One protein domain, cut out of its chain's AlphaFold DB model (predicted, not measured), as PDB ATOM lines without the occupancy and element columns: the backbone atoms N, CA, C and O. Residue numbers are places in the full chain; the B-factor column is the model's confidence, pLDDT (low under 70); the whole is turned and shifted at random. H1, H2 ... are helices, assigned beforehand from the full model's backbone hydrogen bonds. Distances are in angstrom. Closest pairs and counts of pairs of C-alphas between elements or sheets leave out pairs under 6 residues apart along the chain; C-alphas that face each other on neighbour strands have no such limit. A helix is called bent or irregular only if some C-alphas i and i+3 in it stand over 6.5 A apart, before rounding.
ATOM      1  N   LEU A  13      -6.970  72.640  36.069       88.62
ATOM      2  CA  LEU A  13      -8.047  73.300  36.813       88.62
ATOM      3  C   LEU A  13      -9.114  73.891  35.889       88.62
ATOM      4  O   LEU A  13     -10.200  74.219  36.348       88.62
ATOM      5  N   GLU A  14      -8.789  74.064  34.610       89.56
ATOM      6  CA  GLU A  14      -9.722  74.557  33.610       89.56
ATOM      7  C   GLU A  14     -10.426  73.380  32.945       89.56
ATOM      8  O   GLU A  14      -9.794  72.586  32.243       89.56
ATOM      9  N   ASP A  15     -11.747  73.314  33.098       89.62
ATOM     10  CA  ASP A  15     -12.578  72.246  32.529       89.62
ATOM     11  C   ASP A  15     -12.370  72.113  31.007       89.62
ATOM     12  O   ASP A  15     -12.339  71.014  30.453       89.62
ATOM     13  N   SER A  16     -12.117  73.241  30.334       92.31
ATOM     14  CA  SER A  16     -11.886  73.316  28.886       92.31
ATOM     15  C   SER A  16     -10.538  72.750  28.410       92.31
ATOM     16  O   SER A  16     -10.344  72.566  27.204       92.31
ATOM     17  N   TYR A  17      -9.591  72.467  29.313       91.81
ATOM     18  CA  TYR A  17      -8.265  71.962  28.939       91.81
ATOM     19  C   TYR A  17      -8.339  70.594  28.261       91.81
ATOM     20  O   TYR A  17      -7.714  70.378  27.220       91.81
ATOM     21  N   MET A  18      -9.110  69.670  28.837       92.44
ATOM     22  CA  MET A  18      -9.213  68.303  28.323       92.44
ATOM     23  C   MET A  18      -9.898  68.263  26.958       92.44
ATOM     24  O   MET A  18      -9.507  67.468  26.099       92.44
ATOM     25  N   ASP A  19     -10.869  69.144  26.732       93.75
ATOM     26  CA  ASP A  19     -11.546  69.279  25.443       93.75
ATOM     27  C   ASP A  19     -10.604  69.837  24.375       93.75
ATOM     28  O   ASP A  19     -10.532  69.297  23.269       93.75
ATOM     29  N   MET A  20      -9.807  70.854  24.721       94.31
ATOM     30  CA  MET A  20      -8.760  71.378  23.842       94.31
ATOM     31  C   MET A  20      -7.722  70.302  23.497       94.31
ATOM     32  O   MET A  20      -7.387  70.125  22.324       94.31
ATOM     33  N   LEU A  21      -7.254  69.537  24.489       92.88
ATOM     34  CA  LEU A  21      -6.271  68.476  24.279       92.88
ATOM     35  C   LEU A  21      -6.814  67.392  23.339       92.88
ATOM     36  O   LEU A  21      -6.149  67.051  22.360       92.88
ATOM     37  N   LYS A  22      -8.033  66.899  23.587       93.06
ATOM     38  CA  LYS A  22      -8.693  65.906  22.724       93.06
ATOM     39  C   LYS A  22      -8.906  66.437  21.310       93.06
ATOM     40  O   LYS A  22      -8.599  65.737  20.353       93.06
ATOM     41  N   GLY A  23      -9.380  67.676  21.170       92.50
ATOM     42  CA  GLY A  23      -9.590  68.310  19.866       92.50
ATOM     43  C   GLY A  23      -8.294  68.517  19.077       92.50
ATOM     44  O   GLY A  23      -8.304  68.493  17.847       92.50
ATOM     45  N   SER A  24      -7.165  68.675  19.771       91.94
ATOM     46  CA  SER A  24      -5.855  68.846  19.139       91.94
ATOM     47  C   SER A  24      -5.207  67.541  18.658       91.94
ATOM     48  O   SER A  24      -4.231  67.594  17.905       91.94
ATOM     49  N   TRP A  25      -5.734  66.381  19.066       93.00
ATOM     50  CA  TRP A  25      -5.106  65.081  18.838       93.00
ATOM     51  C   TRP A  25      -5.919  64.212  17.877       93.00
ATOM     52  O   TRP A  25      -7.052  63.834  18.162       93.00
ATOM     53  N   GLN A  26      -5.325  63.837  16.744       90.50
ATOM     54  CA  GLN A  26      -5.964  62.976  15.749       90.50
ATOM     55  C   GLN A  26      -5.354  61.571  15.787       90.50
ATOM     56  O   GLN A  26      -4.169  61.391  15.504       90.50
ATOM     57  N   GLY A  27      -6.170  60.559  16.104       86.50
ATOM     58  CA  GLY A  27      -5.719  59.173  16.306       86.50
ATOM     59  C   GLY A  27      -5.068  58.498  15.089       86.50
ATOM     60  O   GLY A  27      -4.353  57.519  15.261       86.50
ATOM     61  N   GLY A  28      -5.277  59.027  13.878       86.00
ATOM     62  CA  GLY A  28      -4.666  58.524  12.640       86.00
ATOM     63  C   GLY A  28      -3.486  59.349  12.111       86.00
ATOM     64  O   GLY A  28      -2.881  58.967  11.114       86.00
ATOM     65  N   ALA A  29      -3.163  60.485  12.736       88.00
ATOM     66  CA  ALA A  29      -2.086  61.357  12.279       88.00
ATOM     67  C   ALA A  29      -0.732  60.959  12.884       88.00
ATOM     68  O   ALA A  29      -0.643  60.384  13.971       88.00
ATOM     69  N   LEU A  30       0.351  61.323  12.192       92.06
ATOM     70  CA  LEU A  30       1.704  61.164  12.719       92.06
ATOM     71  C   LEU A  30       1.861  61.928  14.041       92.06
ATOM     72  O   LEU A  30       1.425  63.071  14.170       92.06
ATOM     73  N   ILE A  31       2.579  61.335  14.998       90.06
ATOM     74  CA  ILE A  31       2.826  61.928  16.324       90.06
ATOM     75  C   ILE A  31       3.405  63.344  16.218       90.06
ATOM     76  O   ILE A  31       2.972  64.242  16.934       90.06
ATOM     77  N   LYS A  32       4.350  63.567  15.295       91.00
ATOM     78  CA  LYS A  32       4.950  64.890  15.072       91.00
ATOM     79  C   LYS A  32       3.901  65.936  14.680       91.00
ATOM     80  O   LYS A  32       3.923  67.041  15.211       91.00
ATOM     81  N   HIS A  33       2.965  65.569  13.806       91.81
ATOM     82  CA  HIS A  33       1.876  66.449  13.392       91.81
ATOM     83  C   HIS A  33       0.945  66.773  14.567       91.81
ATOM     84  O   HIS A  33       0.631  67.937  14.798       91.81
ATOM     85  N   ASN A  34       0.574  65.763  15.358       92.44
ATOM     86  CA  ASN A  34      -0.239  65.965  16.559       92.44
ATOM     87  C   ASN A  34       0.456  66.876  17.581       92.44
ATOM     88  O   ASN A  34      -0.189  67.749  18.150       92.44
ATOM     89  N   LEU A  35       1.771  66.740  17.773       91.06
ATOM     90  CA  LEU A  35       2.540  67.618  18.662       91.06
ATOM     91  C   LEU A  35       2.594  69.065  18.158       91.06
ATOM     92  O   LEU A  35       2.454  69.992  18.955       91.06
ATOM     93  N   GLU A  36       2.784  69.276  16.855       91.75
ATOM     94  CA  GLU A  36       2.763  70.613  16.250       91.75
ATOM     95  C   GLU A  36       1.376  71.262  16.372       91.75
ATOM     96  O   GLU A  36       1.273  72.436  16.742       91.75
ATOM     97  N   ASN A  37       0.314  70.489  16.131       93.88
ATOM     98  CA  ASN A  37      -1.064  70.946  16.269       93.88
ATOM     99  C   ASN A  37      -1.409  71.269  17.730       93.88
ATOM    100  O   ASN A  37      -1.854  72.375  18.032       93.88
ATOM    101  N   PHE A  38      -1.106  70.356  18.656       92.75
ATOM    102  CA  PHE A  38      -1.269  70.578  20.090       92.75
ATOM    103  C   PHE A  38      -0.514  71.822  20.560       92.75
ATOM    104  O   PHE A  38      -1.088  72.659  21.250       92.75
ATOM    105  N   HIS A  39       0.744  72.001  20.147       91.12
ATOM    106  CA  HIS A  39       1.525  73.176  20.526       91.12
ATOM    107  C   HIS A  39       0.884  74.488  20.048       91.12
ATOM    108  O   HIS A  39       0.931  75.494  20.758       91.12
ATOM    109  N   LYS A  40       0.261  74.496  18.867       92.19
ATOM    110  CA  LYS A  40      -0.478  75.657  18.364       92.19
ATOM    111  C   LYS A  40      -1.749  75.910  19.180       92.19
ATOM    112  O   LYS A  40      -1.965  77.038  19.631       92.19
ATOM    113  N   GLU A  41      -2.553  74.875  19.402       94.19
ATOM    114  CA  GLU A  41      -3.845  74.995  20.080       94.19
ATOM    115  C   GLU A  41      -3.694  75.314  21.571       94.19
ATOM    116  O   GLU A  41      -4.343  76.240  22.057       94.19
ATOM    117  N   VAL A  42      -2.757  74.678  22.285       92.06
ATOM    118  CA  VAL A  42      -2.502  74.974  23.706       92.06
ATOM    119  C   VAL A  42      -2.051  76.417  23.908       92.06
ATOM    120  O   VAL A  42      -2.431  77.060  24.885       92.06
ATOM    121  N   LYS A  43      -1.281  76.972  22.965       89.94
ATOM    122  CA  LYS A  43      -0.804  78.356  23.034       89.94
ATOM    123  C   LYS A  43      -1.948  79.349  22.840       89.94
ATOM    124  O   LYS A  43      -2.008  80.354  23.543       89.94
ATOM    125  N   LYS A  44      -2.866  79.055  21.916       91.38
ATOM    126  CA  LYS A  44      -4.076  79.854  21.682       91.38
ATOM    127  C   LYS A  44      -5.036  79.773  22.869       91.38
ATOM    128  O   LYS A  44      -5.513  80.803  23.332       91.38
ATOM    129  N   TRP A  45      -5.281  78.567  23.371       93.12
ATOM    130  CA  TRP A  45      -6.134  78.329  24.529       93.12
ATOM    131  C   TRP A  45      -5.599  79.030  25.776       93.12
ATOM    132  O   TRP A  45      -6.319  79.827  26.365       93.12
ATOM    133  N   LYS A  46      -4.309  78.854  26.099       89.81
ATOM    134  CA  LYS A  46      -3.658  79.514  27.241       89.81
ATOM    135  C   LYS A  46      -3.772  81.037  27.170       89.81
ATOM    136  O   LYS A  46      -3.986  81.688  28.193       89.81
ATOM    137  N   TRP A  47      -3.654  81.598  25.965       86.56
ATOM    138  CA  TRP A  47      -3.834  83.032  25.764       86.56
ATOM    139  C   TRP A  47      -5.271  83.484  26.073       86.56
ATOM    140  O   TRP A  47      -5.482  84.547  26.660       86.56
ATOM    141  N   GLY A  48      -6.256  82.674  25.676       85.94
ATOM    142  CA  GLY A  48      -7.677  82.927  25.904       85.94
ATOM    143  C   GLY A  48      -8.126  82.748  27.355       85.94
ATOM    144  O   GLY A  48      -8.985  83.502  27.799       85.94
ATOM    145  N   THR A  49      -7.539  81.804  28.094       85.75
ATOM    146  CA  THR A  49      -7.948  81.470  29.469       85.75
ATOM    147  C   THR A  49      -7.119  82.197  30.528       85.75
ATOM    148  O   THR A  49      -7.662  82.920  31.361       85.75
ATOM    149  N   PHE A  50      -5.790  82.073  30.485       81.56
ATOM    150  CA  PHE A  50      -4.918  82.513  31.581       81.56
ATOM    151  C   PHE A  50      -4.199  83.834  31.326       81.56
ATOM    152  O   PHE A  50      -4.021  84.626  32.258       81.56
ATOM    153  N   ASP A  51      -3.748  84.095  30.095       78.38
ATOM    154  CA  ASP A  51      -2.835  85.224  29.869       78.38
ATOM    155  C   ASP A  51      -3.501  86.579  30.113       78.38
ATOM    156  O   ASP A  51      -2.823  87.519  30.537       78.38
ATOM    157  N   GLN A  52      -4.822  86.690  29.943       77.00
ATOM    158  CA  GLN A  52      -5.547  87.899  30.335       77.00
ATOM    159  C   GLN A  52      -5.447  88.148  31.845       77.00
ATOM    160  O   GLN A  52      -5.075  89.247  32.262       77.00
ATOM    161  N   VAL A  53      -5.689  87.122  32.665       82.44
ATOM    162  CA  VAL A  53      -5.605  87.207  34.130       82.44
ATOM    163  C   VAL A  53      -4.173  87.506  34.574       82.44
ATOM    164  O   VAL A  53      -3.940  88.413  35.376       82.44
ATOM    165  N   LEU A  54      -3.181  86.815  34.005       84.25
ATOM    166  CA  LEU A  54      -1.767  87.051  34.309       84.25
ATOM    167  C   LEU A  54      -1.309  88.453  33.892       84.25
ATOM    168  O   LEU A  54      -0.524  89.083  34.605       84.25
ATOM    169  N   ARG A  55      -1.806  88.973  32.764       85.69
ATOM    170  CA  ARG A  55      -1.534  90.343  32.319       85.69
ATOM    171  C   ARG A  55      -2.128  91.359  33.287       85.69
ATOM    172  O   ARG A  55      -1.414  92.278  33.683       85.69
ATOM    173  N   GLN A  56      -3.383  91.184  33.702       86.56
ATOM    174  CA  GLN A  56      -4.006  92.079  34.681       86.56
ATOM    175  C   GLN A  56      -3.279  92.033  36.025       86.56
ATOM    176  O   GLN A  56      -2.956  93.081  36.581       86.56
ATOM    177  N   LYS A  57      -2.897  90.839  36.494       91.06
ATOM    178  CA  LYS A  57      -2.053  90.679  37.683       91.06
ATOM    179  C   LYS A  57      -0.751  91.474  37.562       91.06
ATOM    180  O   LYS A  57      -0.415  92.220  38.476       91.06
ATOM    181  N   LYS A  58      -0.028  91.358  36.441       92.00
ATOM    182  CA  LYS A  58       1.219  92.113  36.208       92.00
ATOM    183  C   LYS A  58       0.994  93.625  36.253       92.00
ATOM    184  O   LYS A  58       1.781  94.327  36.879       92.00
ATOM    185  N   ILE A  59      -0.077  94.116  35.628       94.12
ATOM    186  CA  ILE A  59      -0.429  95.543  35.637       94.12
ATOM    187  C   ILE A  59      -0.720  96.019  37.065       94.12
ATOM    188  O   ILE A  59      -0.197  97.052  37.481       94.12
ATOM    189  N   LEU A  60      -1.521  95.269  37.826       95.31
ATOM    190  CA  LEU A  60      -1.863  95.610  39.208       95.31
ATOM    191  C   LEU A  60      -0.628  95.626  40.112       95.31
ATOM    192  O   LEU A  60      -0.422  96.595  40.837       95.31
ATOM    193  N   VAL A  61       0.227  94.606  40.020       96.38
ATOM    194  CA  VAL A  61       1.486  94.543  40.777       96.38
ATOM    195  C   VAL A  61       2.398  95.721  40.425       96.38
ATOM    196  O   VAL A  61       2.936  96.357  41.327       96.38
ATOM    197  N   ALA A  62       2.528  96.070  39.141       95.12
ATOM    198  CA  ALA A  62       3.325  97.222  38.717       95.12
ATOM    199  C   ALA A  62       2.768  98.549  39.261       95.12
ATOM    200  O   ALA A  62       3.532  99.402  39.710       95.12
ATOM    201  N   ARG A  63       1.439  98.720  39.271       94.38
ATOM    202  CA  ARG A  63       0.788  99.904  39.853       94.38
ATOM    203  C   ARG A  63       1.014  99.996  41.357       94.38
ATOM    204  O   ARG A  63       1.372 101.064  41.840       94.38
ATOM    205  N   LEU A  64       0.845  98.891  42.081       94.12
ATOM    206  CA  LEU A  64       1.101  98.835  43.521       94.12
ATOM    207  C   LEU A  64       2.560  99.166  43.841       94.12
ATOM    208  O   LEU A  64       2.809 100.000  44.704       94.12
ATOM    209  N   ALA A  65       3.510  98.594  43.098       93.31
ATOM    210  CA  ALA A  65       4.927  98.917  43.243       93.31
ATOM    211  C   ALA A  65       5.205 100.408  42.977       93.31
ATOM    212  O   ALA A  65       5.956 101.041  43.712       93.31
ATOM    213  N   GLY A  66       4.560 100.997  41.964       90.56
ATOM    214  CA  GLY A  66       4.643 102.433  41.687       90.56
ATOM    215  C   GLY A  66       4.111 103.297  42.834       90.56
ATOM    216  O   GLY A  66       4.769 104.258  43.225       90.56
ATOM    217  N   ILE A  67       2.961 102.935  43.411       89.62
ATOM    218  CA  ILE A  67       2.386 103.619  44.580       89.62
ATOM    219  C   ILE A  67       3.329 103.508  45.777       89.62
ATOM    220  O   ILE A  67       3.637 104.521  46.394       89.62
ATOM    221  N   GLN A  68       3.832 102.309  46.076       87.44
ATOM    222  CA  GLN A  68       4.774 102.083  47.172       87.44
ATOM    223  C   GLN A  68       6.056 102.900  46.995       87.44
ATOM    224  O   GLN A  68       6.479 103.582  47.926       87.44
ATOM    225  N   ASN A  69       6.633 102.908  45.793       84.31
ATOM    226  CA  ASN A  69       7.817 103.708  45.488       84.31
ATOM    227  C   ASN A  69       7.539 105.210  45.603       84.31
ATOM    228  O   ASN A  69       8.372 105.948  46.120       84.31
ATOM    229  N   ASN A  70       6.369 105.675  45.161       80.75
ATOM    230  CA  ASN A  70       5.979 107.074  45.308       80.75
ATOM    231  C   ASN A  70       5.721 107.444  46.775       80.75
ATOM    232  O   ASN A  70       6.121 108.510  47.212       80.75
ATOM    233  N   MET A  71       5.129 106.566  47.582       77.75
ATOM    234  CA  MET A  71       4.998 106.798  49.026       77.75
ATOM    235  C   MET A  71       6.365 106.835  49.720       77.75
ATOM    236  O   MET A  71       6.595 107.674  50.588       77.75
ATOM    237  N   HIS A  72       7.281 105.951  49.320       72.75
ATOM    238  CA  HIS A  72       8.630 105.885  49.873       72.75
ATOM    239  C   HIS A  72       9.478 107.112  49.494       72.75
ATOM    240  O   HIS A  72      10.171 107.665  50.343       72.75
ATOM    241  N   ASN A  73       9.375 107.580  48.246       69.75
ATOM    242  CA  ASN A  73      10.195 108.671  47.705       69.75
ATOM    243  C   ASN A  73       9.529 110.056  47.793       69.75
ATOM    244  O   ASN A  73      10.210 111.076  47.844       69.75
ATOM    245  N   GLY A  74       8.198 110.108  47.796       57.25
ATOM    246  CA  GLY A  74       7.385 111.321  47.916       57.25
ATOM    247  C   GLY A  74       7.326 111.854  49.345       57.25
ATOM    248  O   GLY A  74       6.961 113.012  49.565       57.25
ATOM    249  N   ASN A  75       7.765 111.054  50.321       57.84
ATOM    250  CA  ASN A  75       8.063 111.561  51.641       57.84
ATOM    251  C   ASN A  75       9.379 112.340  51.564       57.84
ATOM    252  O   ASN A  75      10.469 111.768  51.540       57.84
ATOM    253  N   LYS A  76       9.250 113.669  51.510       60.00
ATOM    254  CA  LYS A  76      10.300 114.674  51.707       60.00
ATOM    255  C   LYS A  76      10.941 114.508  53.092       60.00
ATOM    256  O   LYS A  76      10.875 115.403  53.932       60.00
TER     257      LYS A  76
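This is residues 13 to 76 of the 106 residues of an uncharacterized protein of Trifolium medium (UniProt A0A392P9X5). A long bent helix, H2, makes the length of this domain, and the short helix H1 folds back on its first arm, H2a, as a helical hairpin at one end. The second arm, H2b, sticks out from that hairpin as a long single helix. The printed part has 64 residues with two named helices, H1 then H2, and no named strand; the class is all helix. The whole is extended, with a radius of gyration of the C-alphas of 20.1 A, a rod spanning 70 by 22 by 13 A.

H1 holds residues 16 to 24 and begins at C-alpha 16, (-11.886, 73.316, 28.886). H2 holds residues 31 to 74 and by its hydrogen bonds was assigned as one helix, but it is bent: C-alphas 49 and 52 are 6.9 A apart. Its arm H2a, residues 31 to 49, measures 25.9 A from first to last C-alpha and begins at (2.826, 61.928, 16.324). Its arm H2b, residues 52 to 74, measures 32.0 A and ends at C-alpha 74, (7.385, 111.321, 47.916).

H1 and H2a form a helical hairpin and touch, their closest C-alphas being those of Ser 24 and Phe 38, 5.0 A apart. They run opposite ways at a shallow tilt of 30 degrees. H2a and H2b stand at a steep tilt of 49 degrees. H1 and H2b are apart. In H1, H2a and H2b every O i to N i+4 pair is within hydrogen-bond range.

The two C-alphas farthest apart are those of Gly 28 and Lys 76, 70.0 A. Residues 27 to 32 stand free, and so do residues 52 to 76, of which 52 to 74 belong to H2. The body without them spans 25 by 16 by 10 A. The link from H1 to H2 is short, with 6 residues, and the printed part has no cut. The mean pLDDT of the printed part is 87.7, and residues 73 to 76 are under 70.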